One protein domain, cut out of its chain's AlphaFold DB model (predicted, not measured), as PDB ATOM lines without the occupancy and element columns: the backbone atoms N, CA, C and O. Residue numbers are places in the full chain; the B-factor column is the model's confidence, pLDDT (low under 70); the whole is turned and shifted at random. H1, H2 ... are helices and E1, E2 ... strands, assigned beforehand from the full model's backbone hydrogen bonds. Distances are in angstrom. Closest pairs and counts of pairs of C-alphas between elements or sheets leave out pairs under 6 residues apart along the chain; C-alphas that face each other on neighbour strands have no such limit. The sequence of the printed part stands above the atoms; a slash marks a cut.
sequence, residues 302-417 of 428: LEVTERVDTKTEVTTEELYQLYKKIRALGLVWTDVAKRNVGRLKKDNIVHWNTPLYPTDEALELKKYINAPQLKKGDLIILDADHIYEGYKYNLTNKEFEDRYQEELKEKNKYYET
ATOM      1  N   LEU A 302     -22.399 -38.431  12.481       94.69
ATOM      2  CA  LEU A 302     -21.847 -37.796  13.663       94.69
ATOM      3  C   LEU A 302     -22.886 -36.850  14.244       94.69
ATOM      4  O   LEU A 302     -23.578 -36.133  13.521       94.69
ATOM      5  N   GLU A 303     -23.014 -36.883  15.559       94.25
ATOM      6  CA  GLU A 303     -23.867 -35.968  16.296       94.25
ATOM      7  C   GLU A 303     -23.208 -35.611  17.620       94.25
ATOM      8  O   GLU A 303     -22.763 -36.496  18.353       94.25
ATOM      9  N   VAL A 304     -23.140 -34.315  17.911       95.88
ATOM     10  CA  VAL A 304     -22.638 -33.792  19.179       95.88
ATOM     11  C   VAL A 304     -23.760 -33.065  19.896       95.88
ATOM     12  O   VAL A 304     -24.368 -32.160  19.331       95.88
ATOM     13  N   THR A 305     -24.008 -33.429  21.149       95.50
ATOM     14  CA  THR A 305     -25.033 -32.826  22.010       95.50
ATOM     15  C   THR A 305     -24.480 -32.547  23.408       95.50
ATOM     16  O   THR A 305     -23.377 -32.973  23.766       95.50
ATOM     17  N   GLU A 306     -25.241 -31.815  24.222       95.56
ATOM     18  CA  GLU A 306     -24.941 -31.673  25.648       95.56
ATOM     19  C   GLU A 306     -25.254 -32.959  26.424       95.56
ATOM     20  O   GLU A 306     -26.199 -33.697  26.146       95.56
ATOM     21  N   ARG A 307     -24.492 -33.207  27.484       95.62
ATOM     22  CA  ARG A 307     -24.736 -34.314  28.400       95.62
ATOM     23  C   ARG A 307     -25.934 -34.002  29.287       95.62
ATOM     24  O   ARG A 307     -25.941 -33.056  30.074       95.62
ATOM     25  N   VAL A 308     -26.918 -34.882  29.233       95.38
ATOM     26  CA  VAL A 308     -28.099 -34.871  30.103       95.38
ATOM     27  C   VAL A 308     -27.909 -35.760  31.329       95.38
ATOM     28  O   VAL A 308     -26.986 -36.575  31.405       95.38
ATOM     29  N   ASP A 309     -28.789 -35.609  32.309       95.69
ATOM     30  CA  ASP A 309     -28.938 -36.575  33.387       95.69
ATOM     31  C   ASP A 309     -29.949 -37.665  33.009       95.69
ATOM     32  O   ASP A 309     -31.151 -37.420  32.933       95.69
ATOM     33  N   THR A 310     -29.451 -38.879  32.789       93.38
ATOM     34  CA  THR A 310     -30.255 -40.078  32.503       93.38
ATOM     35  C   THR A 310     -30.455 -40.972  33.727       93.38
ATOM     36  O   THR A 310     -31.047 -42.044  33.613       93.38
ATOM     37  N   LYS A 311     -29.941 -40.572  34.900       92.19
ATOM     38  CA  LYS A 311     -30.038 -41.352  36.142       92.19
ATOM     39  C   LYS A 311     -31.269 -40.992  36.960       92.19
ATOM     40  O   LYS A 311     -31.773 -41.844  37.686       92.19
ATOM     41  N   THR A 312     -31.734 -39.746  36.869       92.19
ATOM     42  CA  THR A 312     -32.961 -39.334  37.555       92.19
ATOM     43  C   THR A 312     -34.159 -40.099  37.000       92.19
ATOM     44  O   THR A 312     -34.356 -40.172  35.787       92.19
ATOM     45  N   GLU A 313     -34.974 -40.654  37.898       92.69
ATOM     46  CA  GLU A 313     -36.156 -41.415  37.515       92.69
ATOM     47  C   GLU A 313     -37.165 -40.542  36.748       92.69
ATOM     48  O   GLU A 313     -37.411 -39.375  37.077       92.69
ATOM     49  N   VAL A 314     -37.743 -41.139  35.706       95.56
ATOM     50  CA  VAL A 314     -38.804 -40.553  34.887       95.56
ATOM     51  C   VAL A 314     -40.056 -41.394  35.069       95.56
ATOM     52  O   VAL A 314     -40.046 -42.614  34.855       95.56
ATOM     53  N   THR A 315     -41.147 -40.755  35.469       95.69
ATOM     54  CA  THR A 315     -42.444 -41.420  35.609       95.69
ATOM     55  C   THR A 315     -43.103 -41.634  34.244       95.69
ATOM     56  O   THR A 315     -42.815 -40.938  33.269       95.69
ATOM     57  N   THR A 316     -44.014 -42.605  34.152       95.12
ATOM     58  CA  THR A 316     -44.800 -42.828  32.924       95.12
ATOM     59  C   THR A 316     -45.650 -41.605  32.575       95.12
ATOM     60  O   THR A 316     -45.805 -41.290  31.399       95.12
ATOM     61  N   GLU A 317     -46.148 -40.880  33.581       96.44
ATOM     62  CA  GLU A 317     -46.941 -39.669  33.368       96.44
ATOM     63  C   GLU A 317     -46.103 -38.529  32.784       96.44
ATOM     64  O   GLU A 317     -46.518 -37.906  31.813       96.44
ATOM     65  N   GLU A 318     -44.895 -38.282  33.298       96.44
ATOM     66  CA  GLU A 318     -43.996 -37.279  32.709       96.44
ATOM     67  C   GLU A 318     -43.651 -37.607  31.252       96.44
ATOM     68  O   GLU A 318     -43.649 -36.720  30.394       96.44
ATOM     69  N   LEU A 319     -43.407 -38.888  30.961       95.69
ATOM     70  CA  LEU A 319     -43.134 -39.356  29.607       95.69
ATOM     71  C   LEU A 319     -44.348 -39.150  28.685       95.69
ATOM     72  O   LEU A 319     -44.185 -38.702  27.548       95.69
ATOM     73  N   TYR A 320     -45.561 -39.409  29.183       95.94
ATOM     74  CA  TYR A 320     -46.802 -39.126  28.464       95.94
ATOM     75  C   TYR A 320     -46.988 -37.625  28.202       95.94
ATOM     76  O   TYR A 320     -47.315 -37.234  27.082       95.94
ATOM     77  N   GLN A 321     -46.721 -36.758  29.186       96.19
ATOM     78  CA  GLN A 321     -46.812 -35.304  28.999       96.19
ATOM     79  C   GLN A 321     -45.817 -34.795  27.948       96.19
ATOM     80  O   GLN A 321     -46.158 -33.915  27.155       96.19
ATOM     81  N   LEU A 322     -44.606 -35.355  27.892       95.12
ATOM     82  CA  LEU A 322     -43.642 -35.045  26.835       95.12
ATOM     83  C   LEU A 322     -44.141 -35.514  25.462       95.12
ATOM     84  O   LEU A 322     -44.147 -34.734  24.510       95.12
ATOM     85  N   TYR A 323     -44.629 -36.752  25.370       93.75
ATOM     86  CA  TYR A 323     -45.229 -37.287  24.148       93.75
ATOM     87  C   TYR A 323     -46.395 -36.413  23.653       93.75
ATOM     88  O   TYR A 323     -46.444 -36.049  22.480       93.75
ATOM     89  N   LYS A 324     -47.287 -35.989  24.552       93.38
ATOM     90  CA  LYS A 324     -48.407 -35.091  24.250       93.38
ATOM     91  C   LYS A 324     -47.943 -33.755  23.670       93.38
ATOM     92  O   LYS A 324     -48.558 -33.259  22.728       93.38
ATOM     93  N   LYS A 325     -46.852 -33.182  24.191       92.19
ATOM     94  CA  LYS A 325     -46.254 -31.948  23.651       92.19
ATOM     95  C   LYS A 325     -45.718 -32.153  22.232       92.19
ATOM     96  O   LYS A 325     -46.002 -31.327  21.374       92.19
ATOM     97  N   ILE A 326     -45.025 -33.262  21.965       90.38
ATOM     98  CA  ILE A 326     -44.579 -33.634  20.609       90.38
ATOM     99  C   ILE A 326     -45.778 -33.803  19.669       90.38
ATOM    100  O   ILE A 326     -45.800 -33.245  18.571       90.38
ATOM    101  N   ARG A 327     -46.814 -34.517  20.118       88.62
ATOM    102  CA  ARG A 327     -48.021 -34.781  19.330       88.62
ATOM    103  C   ARG A 327     -48.796 -33.510  18.995       88.62
ATOM    104  O   ARG A 327     -49.269 -33.372  17.868       88.62
ATOM    105  N   ALA A 328     -48.854 -32.556  19.922       88.69
ATOM    106  CA  ALA A 328     -49.450 -31.240  19.701       88.69
ATOM    107  C   ALA A 328     -48.727 -30.419  18.613       88.69
ATOM    108  O   ALA A 328     -49.352 -29.564  17.994       88.69
ATOM    109  N   LEU A 329     -47.449 -30.706  18.329       86.94
ATOM    110  CA  LEU A 329     -46.707 -30.124  17.200       86.94
ATOM    111  C   LEU A 329     -46.982 -30.839  15.861       86.94
ATOM    112  O   LEU A 329     -46.347 -30.534  14.857       86.94
ATOM    113  N   GLY A 330     -47.895 -31.817  15.828       86.12
ATOM    114  CA  GLY A 330     -48.185 -32.632  14.644       86.12
ATOM    115  C   GLY A 330     -47.190 -33.774  14.405       86.12
ATOM    116  O   GLY A 330     -47.338 -34.521  13.433       86.12
ATOM    117  N   LEU A 331     -46.224 -33.957  15.307       87.38
ATOM    118  CA  LEU A 331     -45.185 -34.981  15.215       87.38
ATOM    119  C   LEU A 331     -45.614 -36.282  15.891       87.38
ATOM    120  O   LEU A 331     -46.447 -36.283  16.793       87.38
ATOM    121  N   VAL A 332     -45.044 -37.400  15.461       87.44
ATOM    122  CA  VAL A 332     -45.255 -38.725  16.043       87.44
ATOM    123  C   VAL A 332     -43.909 -39.274  16.481       87.44
ATOM    124  O   VAL A 332     -43.038 -39.499  15.647       87.44
ATOM    125  N   TRP A 333     -43.751 -39.505  17.782       89.38
ATOM    126  CA  TRP A 333     -42.591 -40.192  18.341       89.38
ATOM    127  C   TRP A 333     -42.949 -41.656  18.575       89.38
ATOM    128  O   TRP A 333     -43.816 -41.953  19.395       89.38
ATOM    129  N   THR A 334     -42.338 -42.574  17.825       88.25
ATOM    130  CA  THR A 334     -42.702 -43.997  17.905       88.25
ATOM    131  C   THR A 334     -41.937 -44.710  19.021       88.25
ATOM    132  O   THR A 334     -42.527 -45.511  19.747       88.25
ATOM    133  N   ASP A 335     -40.664 -44.376  19.244       88.31
ATOM    134  CA  ASP A 335     -39.822 -45.025  20.263       88.31
ATOM    135  C   ASP A 335     -39.874 -44.327  21.638       88.31
ATOM    136  O   ASP A 335     -38.852 -43.997  22.246       88.31
ATOM    137  N   VAL A 336     -41.089 -44.072  22.130       91.00
ATOM    138  CA  VAL A 336     -41.314 -43.488  23.461       91.00
ATOM    139  C   VAL A 336     -40.836 -44.454  24.544       91.00
ATOM    140  O   VAL A 336     -41.434 -45.506  24.763       91.00
ATOM    141  N   ALA A 337     -39.749 -44.112  25.232       90.81
ATOM    142  CA  ALA A 337     -39.199 -44.944  26.296       90.81
ATOM    143  C   ALA A 337     -38.367 -44.124  27.287       90.81
ATOM    144  O   ALA A 337     -37.673 -43.187  26.899       90.81
ATOM    145  N   LYS A 338     -38.351 -44.544  28.562       92.69
ATOM    146  CA  LYS A 338     -37.540 -43.908  29.621       92.69
ATOM    147  C   LYS A 338     -36.042 -43.858  29.283       92.69
ATOM    148  O   LYS A 338     -35.362 -42.922  29.671       92.69
ATOM    149  N   ARG A 339     -35.541 -44.843  28.525       90.50
ATOM    150  CA  ARG A 339     -34.142 -44.910  28.059       90.50
ATOM    151  C   ARG A 339     -33.770 -43.835  27.023       90.50
ATOM    152  O   ARG A 339     -32.588 -43.612  26.808       90.50
ATOM    153  N   ASN A 340     -34.761 -43.200  26.392       92.50
ATOM    154  CA  ASN A 340     -34.580 -42.221  25.313       92.50
ATOM    155  C   ASN A 340     -34.808 -40.774  25.782       92.50
ATOM    156  O   ASN A 340     -34.913 -39.863  24.961       92.50
ATOM    157  N   VAL A 341     -34.912 -40.558  27.097       95.81
ATOM    158  CA  VAL A 341     -35.105 -39.238  27.705       95.81
ATOM    159  C   VAL A 341     -34.129 -39.019  28.849       95.81
ATOM    160  O   VAL A 341     -33.583 -39.960  29.421       95.81
ATOM    161  N   GLY A 342     -33.931 -37.757  29.201       96.69
ATOM    162  CA  GLY A 342     -33.160 -37.358  30.370       96.69
ATOM    163  C   GLY A 342     -33.576 -35.976  30.844       96.69
ATOM    164  O   GLY A 342     -34.408 -35.316  30.223       96.69
ATOM    165  N   ARG A 343     -32.996 -35.531  31.956       97.25
ATOM    166  CA  ARG A 343     -33.177 -34.169  32.456       97.25
ATOM    167  C   ARG A 343     -32.021 -33.283  32.036       97.25
ATOM    168  O   ARG A 343     -30.850 -33.659  32.126       97.25
ATOM    169  N   LEU A 344     -32.358 -32.080  31.600       97.00
ATOM    170  CA  LEU A 344     -31.390 -31.068  31.213       97.00
ATOM    171  C   LEU A 344     -30.508 -30.650  32.398       97.00
ATOM    172  O   LEU A 344     -31.009 -30.242  33.446       97.00
ATOM    173  N   LYS A 345     -29.183 -30.686  32.223       96.25
ATOM    174  CA  LYS A 345     -28.228 -30.136  33.205       96.25
ATOM    175  C   LYS A 345     -28.022 -28.626  33.057       96.25
ATOM    176  O   LYS A 345     -27.643 -27.962  34.023       96.25
ATOM    177  N   LYS A 346     -28.281 -28.108  31.856       94.88
ATOM    178  CA  LYS A 346     -28.211 -26.705  31.426       94.88
ATOM    179  C   LYS A 346     -29.399 -26.442  30.495       94.88
ATOM    180  O   LYS A 346     -30.000 -27.395  30.012       94.88
ATOM    181  N   ASP A 347     -29.741 -25.183  30.250       94.56
ATOM    182  CA  ASP A 347     -30.804 -24.820  29.300       94.56
ATOM    183  C   ASP A 347     -30.567 -25.453  27.917       94.56
ATOM    184  O   ASP A 347     -29.413 -25.601  27.510       94.56
ATOM    185  N   ASN A 348     -31.634 -25.802  27.188       93.12
ATOM    186  CA  ASN A 348     -31.529 -26.444  25.870       93.12
ATOM    187  C   ASN A 348     -31.140 -25.421  24.792       93.12
ATOM    188  O   ASN A 348     -31.989 -24.895  24.078       93.12
ATOM    189  N   ILE A 349     -29.859 -25.072  24.770       88.69
ATOM    190  CA  ILE A 349     -29.158 -24.252  23.779       88.69
ATOM    191  C   ILE A 349     -27.762 -24.828  23.587       88.69
ATOM    192  O   ILE A 349     -27.294 -25.643  24.381       88.69
ATOM    193  N   VAL A 350     -27.080 -24.365  22.545       88.75
ATOM    194  CA  VAL A 350     -25.666 -24.657  22.331       88.75
ATOM    195  C   VAL A 350     -24.823 -24.007  23.435       88.75
ATOM    196  O   VAL A 350     -24.854 -22.787  23.600       88.75
ATOM    197  N   HIS A 351     -24.050 -24.814  24.173       90.81
ATOM    198  CA  HIS A 351     -23.071 -24.335  25.156       90.81
ATOM    199  C   HIS A 351     -21.655 -24.570  24.641       90.81
ATOM    200  O   HIS A 351     -21.119 -25.678  24.709       90.81
ATOM    201  N   TRP A 352     -21.029 -23.507  24.154       92.81
ATOM    202  CA  TRP A 352     -19.663 -23.532  23.647       92.81
ATOM    203  C   TRP A 352     -18.894 -22.313  24.158       92.81
ATOM    204  O   TRP A 352     -19.488 -21.256  24.378       92.81
ATOM    205  N   ASN A 353     -17.586 -22.450  24.385       87.94
ATOM    206  CA  ASN A 353     -16.779 -21.370  24.968       87.94
ATOM    207  C   ASN A 353     -16.648 -20.161  24.033       87.94
ATOM    208  O   ASN A 353     -16.371 -19.052  24.487       87.94
ATOM    209  N   THR A 354     -16.867 -20.366  22.735       83.19
ATOM    210  CA  THR A 354     -17.074 -19.295  21.761       83.19
ATOM    211  C   THR A 354     -18.529 -19.295  21.289       83.19
ATOM    212  O   THR A 354     -19.120 -20.365  21.143       83.19
ATOM    213  N   PRO A 355     -19.143 -18.123  21.044       79.06
ATOM    214  CA  PRO A 355     -20.507 -18.077  20.532       79.06
ATOM    215  C   PRO A 355     -20.626 -18.833  19.202       79.06
ATOM    216  O   PRO A 355     -19.960 -18.487  18.227       79.06
ATOM    217  N   LEU A 356     -21.494 -19.844  19.169       83.75
ATOM    218  CA  LEU A 356     -21.836 -20.616  17.978       83.75
ATOM    219  C   LEU A 356     -23.344 -20.549  17.753       83.75
ATOM    220  O   LEU A 356     -24.130 -20.815  18.661       83.75
ATOM    221  N   TYR A 357     -23.732 -20.212  16.526       81.88
ATOM    222  CA  TYR A 357     -25.128 -20.126  16.097       81.88
ATOM    223  C   TYR A 357     -25.289 -20.880  14.774       81.88
ATOM    224  O   TYR A 357     -25.401 -20.251  13.720       81.88
ATOM    225  N   PRO A 358     -25.207 -22.224  14.798       84.56
ATOM    226  CA  PRO A 358     -25.401 -23.013  13.592       84.56
ATOM    227  C   PRO A 358     -26.811 -22.785  13.034       84.56
ATOM    228  O   PRO A 358     -27.777 -22.620  13.783       84.56
ATOM    229  N   THR A 359     -26.929 -22.754  11.709       85.38
ATOM    230  CA  THR A 359     -28.235 -22.704  11.046       85.38
ATOM    231  C   THR A 359     -28.895 -24.081  11.116       85.38
ATOM    232  O   THR A 359     -28.204 -25.098  11.149       85.38
ATOM    233  N   ASP A 360     -30.232 -24.129  11.084       84.69
ATOM    234  CA  ASP A 360     -30.978 -25.398  11.024       84.69
ATOM    235  C   ASP A 360     -30.477 -26.282   9.863       84.69
ATOM    236  O   ASP A 360     -30.230 -27.471  10.044       84.69
ATOM    237  N   GLU A 361     -30.248 -25.682   8.690       85.38
ATOM    238  CA  GLU A 361     -29.743 -26.371   7.497       85.38
ATOM    239  C   GLU A 361     -28.357 -26.996   7.713       85.38
ATOM    240  O   GLU A 361     -28.143 -28.141   7.322       85.38
ATOM    241  N   ALA A 362     -27.441 -26.292   8.391       83.19
ATOM    242  CA  ALA A 362     -26.105 -26.809   8.698       83.19
ATOM    243  C   ALA A 362     -26.127 -27.999   9.673       83.19
ATOM    244  O   ALA A 362     -25.156 -28.744   9.752       83.19
ATOM    245  N   LEU A 363     -27.227 -28.185  10.408       85.06
ATOM    246  CA  LEU A 363     -27.447 -29.305  11.324       85.06
ATOM    247  C   LEU A 363     -28.359 -30.391  10.727       85.06
ATOM    248  O   LEU A 363     -28.855 -31.247  11.462       85.06
ATOM    249  N   GLU A 364     -28.634 -30.342   9.419       84.50
ATOM    250  CA  GLU A 364     -29.577 -31.241   8.735       84.50
ATOM    251  C   GLU A 364     -31.002 -31.202   9.355       84.50
ATOM    252  O   GLU A 364     -31.753 -32.185   9.322       84.50
ATOM    253  N   LEU A 365     -31.397 -30.059   9.936       83.62
ATOM    254  CA  LEU A 365     -32.707 -29.834  10.554       83.62
ATOM    255  C   LEU A 365     -33.651 -29.077   9.617       83.62
ATOM    256  O   LEU A 365     -33.250 -28.211   8.837       83.62
ATOM    257  N   LYS A 366     -34.954 -29.359   9.734       83.38
ATOM    258  CA  LYS A 366     -35.986 -28.507   9.122       83.38
ATOM    259  C   LYS A 366     -36.282 -27.312  10.033       83.38
ATOM    260  O   LYS A 366     -36.041 -27.370  11.237       83.38
ATOM    261  N   LYS A 367     -36.880 -26.267   9.449       79.75
ATOM    262  CA  LYS A 367     -37.204 -24.989  10.104       79.75
ATOM    263  C   LYS A 367     -37.802 -25.159  11.509       79.75
ATOM    264  O   LYS A 367     -38.762 -25.912  11.679       79.75
ATOM    265  N   TYR A 368     -37.277 -24.387  12.463       74.69
ATOM    266  CA  TYR A 368     -37.760 -24.333  13.844       74.69
ATOM    267  C   TYR A 368     -39.279 -24.165  13.972       74.69
ATOM    268  O   TYR A 368     -39.879 -23.235  13.419       74.69
ATOM    269  N   ILE A 369     -39.892 -25.044  14.767       72.25
ATOM    270  CA  ILE A 369     -41.287 -24.924  15.190       72.25
ATOM    271  C   ILE A 369     -41.316 -24.089  16.470       72.25
ATOM    272  O   ILE A 369     -40.806 -24.505  17.509       72.25
ATOM    273  N   ASN A 370     -41.913 -22.898  16.378       63.41
ATOM    274  CA  ASN A 370     -41.844 -21.863  17.406       63.41
ATOM    275  C   ASN A 370     -42.473 -22.302  18.743       63.41
ATOM    276  O   ASN A 370     -43.681 -22.181  18.944       63.41
ATOM    277  N   ALA A 371     -41.647 -22.810  19.656       65.81
ATOM    278  CA  ALA A 371     -42.040 -23.301  20.973       65.81
ATOM    279  C   ALA A 371     -41.070 -22.788  22.064       65.81
ATOM    280  O   ALA A 371     -39.972 -22.324  21.741       65.81
ATOM    281  N   PRO A 372     -41.469 -22.795  23.351       78.38
ATOM    282  CA  PRO A 372     -40.629 -22.280  24.428       78.38
ATOM    283  C   PRO A 372     -39.367 -23.129  24.604       78.38
ATOM    284  O   PRO A 372     -39.428 -24.357  24.625       78.38
ATOM    285  N   GLN A 373     -38.227 -22.459  24.765       83.31
ATOM    286  CA  GLN A 373     -36.950 -23.106  25.043       83.31
ATOM    287  C   GLN A 373     -36.966 -23.758  26.435       83.31
ATOM    288  O   GLN A 373     -37.268 -23.091  27.427       83.31
ATOM    289  N   LEU A 374     -36.606 -25.043  26.508       92.50
ATOM    290  CA  LEU A 374     -36.536 -25.784  27.769       92.50
ATOM    291  C   LEU A 374     -35.371 -25.326  28.658       92.50
ATOM    292  O   LEU A 374     -34.295 -24.950  28.177       92.50
ATOM    293  N   LYS A 375     -35.594 -25.384  29.970       95.38
ATOM    294  CA  LYS A 375     -34.669 -24.953  31.018       95.38
ATOM    295  C   LYS A 375     -34.035 -26.138  31.730       95.38
ATOM    296  O   LYS A 375     -34.511 -27.270  31.664       95.38
ATOM    297  N   LYS A 376     -32.936 -25.875  32.441       96.44
ATOM    298  CA  LYS A 376     -32.320 -26.859  33.343       96.44
ATOM    299  C   LYS A 376     -33.380 -27.555  34.217       96.44
ATOM    300  O   LYS A 376     -34.172 -26.894  34.878       96.44
ATOM    301  N   GLY A 377     -33.330 -28.885  34.269       95.94
ATOM    302  CA  GLY A 377     -34.252 -29.742  35.018       95.94
ATOM    303  C   GLY A 377     -35.431 -30.277  34.200       95.94
ATOM    304  O   GLY A 377     -35.991 -31.314  34.575       95.94
ATOM    305  N   ASP A 378     -35.762 -29.639  33.073       96.19
ATOM    306  CA  ASP A 378     -36.828 -30.109  32.191       96.19
ATOM    307  C   ASP A 378     -36.467 -31.453  31.547       96.19
ATOM    308  O   ASP A 378     -35.299 -31.760  31.277       96.19
ATOM    309  N   LEU A 379     -37.504 -32.257  31.308       96.75
ATOM    310  CA  LEU A 379     -37.401 -33.536  30.616       96.75
ATOM    311  C   LEU A 379     -37.249 -33.308  29.108       96.75
ATOM    312  O   LEU A 379     -38.023 -32.553  28.515       96.75
ATOM    313  N   ILE A 380     -36.290 -33.997  28.495       96.06
ATOM    314  CA  ILE A 380     -35.942 -33.834  27.084       96.06
ATOM    315  C   ILE A 380     -35.699 -35.176  26.391       96.06
ATOM    316  O   ILE A 380     -35.245 -36.133  27.021       96.06
ATOM    317  N   ILE A 381     -35.991 -35.236  25.092       94.88
ATOM    318  CA  ILE A 381     -35.692 -36.376  24.219       94.88
ATOM    319  C   ILE A 381     -34.225 -36.309  23.779       94.88
ATOM    320  O   ILE A 381     -33.749 -35.258  23.351       94.88
ATOM    321  N   LEU A 382     -33.511 -37.432  23.878       92.31
ATOM    322  CA  LEU A 382     -32.062 -37.494  23.627       92.31
ATOM    323  C   LEU A 382     -31.692 -37.686  22.159       92.31
ATOM    324  O   LEU A 382     -30.567 -37.392  21.772       92.31
ATOM    325  N   ASP A 383     -32.617 -38.227  21.374       83.50
ATOM    326  CA  ASP A 383     -32.395 -38.622  19.992       83.50
ATOM    327  C   ASP A 383     -33.642 -38.321  19.165       83.50
ATOM    328  O   ASP A 383     -34.768 -38.587  19.587       83.50
ATOM    329  N   ALA A 384     -33.429 -37.761  17.984       80.94
ATOM    330  CA  ALA A 384     -34.497 -37.454  17.051       80.94
ATOM    331  C   ALA A 384     -34.846 -38.612  16.107       80.94
ATOM    332  O   ALA A 384     -35.814 -38.514  15.346       80.94
ATOM    333  N   ASP A 385     -34.071 -39.702  16.125       82.69
ATOM    334  CA  ASP A 385     -34.471 -40.932  15.452       82.69
ATOM    335  C   ASP A 385     -35.851 -41.382  15.972       82.69
ATOM    336  O   ASP A 385     -36.178 -41.249  17.152       82.69
ATOM    337  N   HIS A 386     -36.687 -41.909  15.073       86.38
ATOM    338  CA  HIS A 386     -38.061 -42.342  15.370       86.38
ATOM    339  C   HIS A 386     -39.081 -41.224  15.655       86.38
ATOM    340  O   HIS A 386     -40.147 -41.493  16.222       86.38
ATOM    341  N   ILE A 387     -38.796 -39.990  15.233       87.12
ATOM    342  CA  ILE A 387     -39.767 -38.888  15.214       87.12
ATOM    343  C   ILE A 387     -40.133 -38.551  13.768       87.12
ATOM    344  O   ILE A 387     -39.257 -38.354  12.926       87.12
ATOM    345  N   TYR A 388     -41.434 -38.490  13.477       84.12
ATOM    346  CA  TYR A 388     -41.961 -38.340  12.121       84.12
ATOM    347  C   TYR A 388     -43.065 -37.288  12.026       84.12
ATOM    348  O   TYR A 388     -43.788 -37.024  12.986       84.12
ATOM    349  N   GLU A 389     -43.245 -36.727  10.832       81.50
ATOM    350  CA  GLU A 389     -44.394 -35.885  10.505       81.50
ATOM    351  C   GLU A 389     -45.598 -36.751  10.094       81.50
ATOM    352  O   GLU A 389     -45.507 -37.591   9.195       81.50
ATOM    353  N   GLY A 390     -46.756 -36.510  10.714       70.38
ATOM    354  CA  GLY A 390     -48.025 -37.130  10.319       70.38
ATOM    355  C   GLY A 390     -48.273 -38.554  10.843       70.38
ATOM    356  O   GLY A 390     -47.457 -39.164  11.521       70.38
ATOM    357  N   TYR A 391     -49.461 -39.084  10.535       61.84
ATOM    358  CA  TYR A 391     -50.046 -40.301  11.132       61.84
ATOM    359  C   TYR A 391     -49.620 -41.629  10.465       61.84
ATOM    360  O   TYR A 391     -50.233 -42.665  10.704       61.84
ATOM    361  N   LYS A 392     -48.624 -41.628   9.571       56.69
ATOM    362  CA  LYS A 392     -48.374 -42.754   8.644       56.69
ATOM    363  C   LYS A 392     -47.574 -43.935   9.217       56.69
ATOM    364  O   LYS A 392     -47.248 -44.847   8.460       56.69
ATOM    365  N   TYR A 393     -47.254 -43.950  10.508       60.28
ATOM    366  CA  TYR A 393     -46.320 -44.925  11.076       60.28
ATOM    367  C   TYR A 393     -46.992 -45.841  12.097       60.28
ATOM    368  O   TYR A 393     -47.773 -45.387  12.930       60.28
ATOM    369  N   ASN A 394     -46.667 -47.137  12.039       59.19
ATOM    370  CA  ASN A 394     -47.093 -48.110  13.042       59.19
ATOM    371  C   ASN A 394     -46.519 -47.713  14.406       59.19
ATOM    372  O   ASN A 394     -45.305 -47.704  14.604       59.19
ATOM    373  N   LEU A 395     -47.409 -47.376  15.336       63.38
ATOM    374  CA  LEU A 395     -47.050 -46.934  16.674       63.38
ATOM    375  C   LEU A 395     -46.676 -48.137  17.535       63.38
ATOM    376  O   LEU A 395     -47.507 -48.997  17.819       63.38
ATOM    377  N   THR A 396     -45.431 -48.166  17.997       62.19
ATOM    378  CA  THR A 396     -44.959 -49.128  19.000       62.19
ATOM    379  C   THR A 396     -45.562 -48.876  20.387       62.19
ATOM    380  O   THR A 396     -45.665 -49.814  21.166       62.19
ATOM    381  N   ASN A 397     -46.031 -47.654  20.677       69.12
ATOM    382  CA  ASN A 397     -46.656 -47.274  21.951       69.12
ATOM    383  C   ASN A 397     -48.109 -46.833  21.764       69.12
ATOM    384  O   ASN A 397     -48.456 -45.663  21.927       69.12
ATOM    385  N   LYS A 398     -48.961 -47.794  21.397       81.12
ATOM    386  CA  LYS A 398     -50.378 -47.548  21.118       81.12
ATOM    387  C   LYS A 398     -51.116 -46.907  22.303       81.12
ATOM    388  O   LYS A 398     -51.936 -46.031  22.084       81.12
ATOM    389  N   GLU A 399     -50.757 -47.256  23.537       88.81
ATOM    390  CA  GLU A 399     -51.397 -46.732  24.755       88.81
ATOM    391  C   GLU A 399     -51.307 -45.202  24.886       88.81
ATOM    392  O   GLU A 399     -52.275 -44.553  25.276       88.81
ATOM    393  N   PHE A 400     -50.160 -44.606  24.545       91.56
ATOM    394  CA  PHE A 400     -49.980 -43.154  24.628       91.56
ATOM    395  C   PHE A 400     -50.779 -42.421  23.551       91.56
ATOM    396  O   PHE A 400     -51.379 -41.384  23.836       91.56
ATOM    397  N   GLU A 401     -50.823 -42.964  22.332       89.69
ATOM    398  CA  GLU A 401     -51.660 -42.402  21.271       89.69
ATOM    399  C   GLU A 401     -53.142 -42.575  21.598       89.69
ATOM    400  O   GLU A 401     -53.880 -41.601  21.510       89.69
ATOM    401  N   ASP A 402     -53.576 -43.763  22.026       90.38
ATOM    402  CA  ASP A 402     -54.970 -44.041  22.382       90.38
ATOM    403  C   ASP A 402     -55.442 -43.057  23.466       90.38
ATOM    404  O   ASP A 402     -56.438 -42.358  23.264       90.38
ATOM    405  N   ARG A 403     -54.658 -42.881  24.542       93.31
ATOM    406  CA  ARG A 403     -54.945 -41.886  25.589       93.31
ATOM    407  C   ARG A 403     -54.993 -40.459  25.037       93.31
ATOM    408  O   ARG A 403     -55.892 -39.696  25.372       93.31
ATOM    409  N   TYR A 404     -54.038 -40.062  24.193       92.12
ATOM    410  CA  TYR A 404     -54.046 -38.726  23.580       92.12
ATOM    411  C   TYR A 404     -55.286 -38.486  22.705       92.12
ATOM    412  O   TYR A 404     -55.889 -37.413  22.769       92.12
ATOM    413  N   GLN A 405     -55.702 -39.481  21.919       89.81
ATOM    414  CA  GLN A 405     -56.898 -39.400  21.080       89.81
ATOM    415  C   GLN A 405     -58.186 -39.356  21.911       89.81
ATOM    416  O   GLN A 405     -59.126 -38.650  21.542       89.81
ATOM    417  N   GLU A 406     -58.245 -40.066  23.038       91.94
ATOM    418  CA  GLU A 406     -59.344 -39.962  24.004       91.94
ATOM    419  C   GLU A 406     -59.437 -38.556  24.604       91.94
ATOM    420  O   GLU A 406     -60.499 -37.936  24.526       91.94
ATOM    421  N   GLU A 407     -58.321 -37.994  25.080       92.69
ATOM    422  CA  GLU A 407     -58.279 -36.625  25.610       92.69
ATOM    423  C   GLU A 407     -58.700 -35.575  24.559       92.69
ATOM    424  O   GLU A 407     -59.358 -34.584  24.889       92.69
ATOM    425  N   LEU A 408     -58.357 -35.775  23.279       89.00
ATOM    426  CA  LEU A 408     -58.822 -34.912  22.186       89.00
ATOM    427  C   LEU A 408     -60.331 -35.032  21.949       89.00
ATOM    428  O   LEU A 408     -61.002 -34.013  21.776       89.00
ATOM    429  N   LYS A 409     -60.881 -36.252  21.954       89.50
ATOM    430  CA  LYS A 409     -62.330 -36.476  21.821       89.50
ATOM    431  C   LYS A 409     -63.093 -35.830  22.970       89.50
ATOM    432  O   LYS A 409     -64.126 -35.211  22.732       89.50
ATOM    433  N   GLU A 410     -62.594 -35.948  24.197       86.06
ATOM    434  CA  GLU A 410     -63.197 -35.304  25.364       86.06
ATOM    435  C   GLU A 410     -63.172 -33.784  25.244       86.06
ATOM    436  O   GLU A 410     -64.215 -33.153  25.392       86.06
ATOM    437  N   LYS A 411     -62.029 -33.189  24.882       82.62
ATOM    438  CA  LYS A 411     -61.952 -31.744  24.626       82.62
ATOM    439  C   LYS A 411     -62.950 -31.304  23.557       82.62
ATOM    440  O   LYS A 411     -63.684 -30.348  23.781       82.62
ATOM    441  N   ASN A 412     -63.022 -32.013  22.433       76.75
ATOM    442  CA  ASN A 412     -63.921 -31.655  21.335       76.75
ATOM    443  C   ASN A 412     -65.405 -31.770  21.723       76.75
ATOM    444  O   ASN A 412     -66.184 -30.905  21.333       76.75
ATOM    445  N   LYS A 413     -65.793 -32.733  22.577       68.19
ATOM    446  CA  LYS A 413     -67.160 -32.805  23.139       68.19
ATOM    447  C   LYS A 413     -67.554 -31.542  23.918       68.19
ATOM    448  O   LYS A 413     -68.705 -31.118  23.841       68.19
ATOM    449  N   TYR A 414     -66.616 -30.930  24.644       56.59
ATOM    450  CA  TYR A 414     -66.858 -29.681  25.379       56.59
ATOM    451  C   TYR A 414     -66.909 -28.441  24.470       56.59
ATOM    452  O   TYR A 414     -67.562 -27.462  24.821       56.59
ATOM    453  N   TYR A 415     -66.268 -28.468  23.297       52.03
ATOM    454  CA  TYR A 415     -66.338 -27.370  22.319       52.03
ATOM    455  C   TYR A 415     -67.533 -27.476  21.355       52.03
ATOM    456  O   TYR A 415     -67.937 -26.465  20.788       52.03
ATOM    457  N   GLU A 416     -68.156 -28.652  21.220       45.38
ATOM    458  CA  GLU A 416     -69.419 -28.836  20.483       45.38
ATOM    459  C   GLU A 416     -70.673 -28.397  21.276       45.38
ATOM    460  O   GLU A 416     -71.784 -28.435  20.753       45.38
ATOM    461  N   THR A 417     -70.528 -27.914  22.516       49.66
ATOM    462  CA  THR A 417     -71.641 -27.392  23.335       49.66
ATOM    463  C   THR A 417     -71.483 -25.901  23.660       49.66
ATOM    464  O   THR A 417     -71.166 -25.535  24.789       49.66
TER     465      THR A 417
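Overview. This is residues 302 to 417 of the 428 residues of an uncharacterized protein of Firmicutes bacterium CAG:321 (UniProt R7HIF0). A short helix, H1, has two small ribbons of paired strands packed by it, E3 with E4 and E2 with E5; a wide loop, residues 344 to 378, swings away from this small core on the side where E1 lies, and H2 leads off at the other end, its residues 405 to 415 sticking out with the tail to 417. The printed part has 116 residues with two named helices and five named strands, in the order E1, H1, E2, E3, E4, E5, H2. Each ribbon is an antiparallel sheet of two strands, and E1 pairs with no named strand. The class is mixed, helices and strands, with under half of the residues in named elements. The whole is only just compact, close to loose, with a radius of gyration of the C-alphas of 16.1 A, and elongated, spanning 54 by 32 by 29 A.

Along the chain. E1, residues 302 to 306, begins at C-alpha 302 at (-21.847, -37.796, 13.663) and is 13.8 A long. H1, residues 316 to 328, starts at C-alpha 316 at (-44.800, -42.828, 32.924) and is 18.2 A long. Four strands of three residues follow: E2, residues 331 to 333; E3, residues 341 to 343; E4, residues 379 to 381; and E5, residues 387 to 389. H2, residues 398 to 415, is 25.8 A long and ends at C-alpha 415 at (-66.338, -27.370, 22.319).

Arrangement. E1 is apart from E2, E3, E4, E5, H1 and H2. The closest C-alphas of H1 and E2 are those of Ile 326 and Val 332, 6.9 A apart. The closest of H1 and E4 are those of Leu 322 and Leu 379, 7.5 A apart. E3 and E4 form a hairpin across a long link, antiparallel at 143 degrees, with N 342 and O 380 within hydrogen-bond range at 3.0 A. E2 and E5 are antiparallel at 152 degrees, with N 332 and O 388 at 2.8 A. H1 and H2 only just touch, with 3 pairs of C-alphas within 8 A, made by residues 320 to 324 of H1 and 400 to 404 of H2 alone. Their closest C-alphas, of Tyr 320 and Phe 400, are 6.4 A apart, and they run the same way at a steep tilt of 62 degrees. In H1 and H2 every O i to N i+4 pair is within hydrogen-bond range.

Size, cuts and confidence. The two C-alphas farthest apart, of Asn 353 and Thr 417, are 55.2 A apart. Without residues 405 to 417, which stand free, the body spans 45 by 31 by 26 A. The printed part has no cut. The link from E3 to E4, 35 residues, is long. The mean pLDDT of the printed part is 86.0; residues 370 to 371, 391 to 397 and 413 to 417 are under 70.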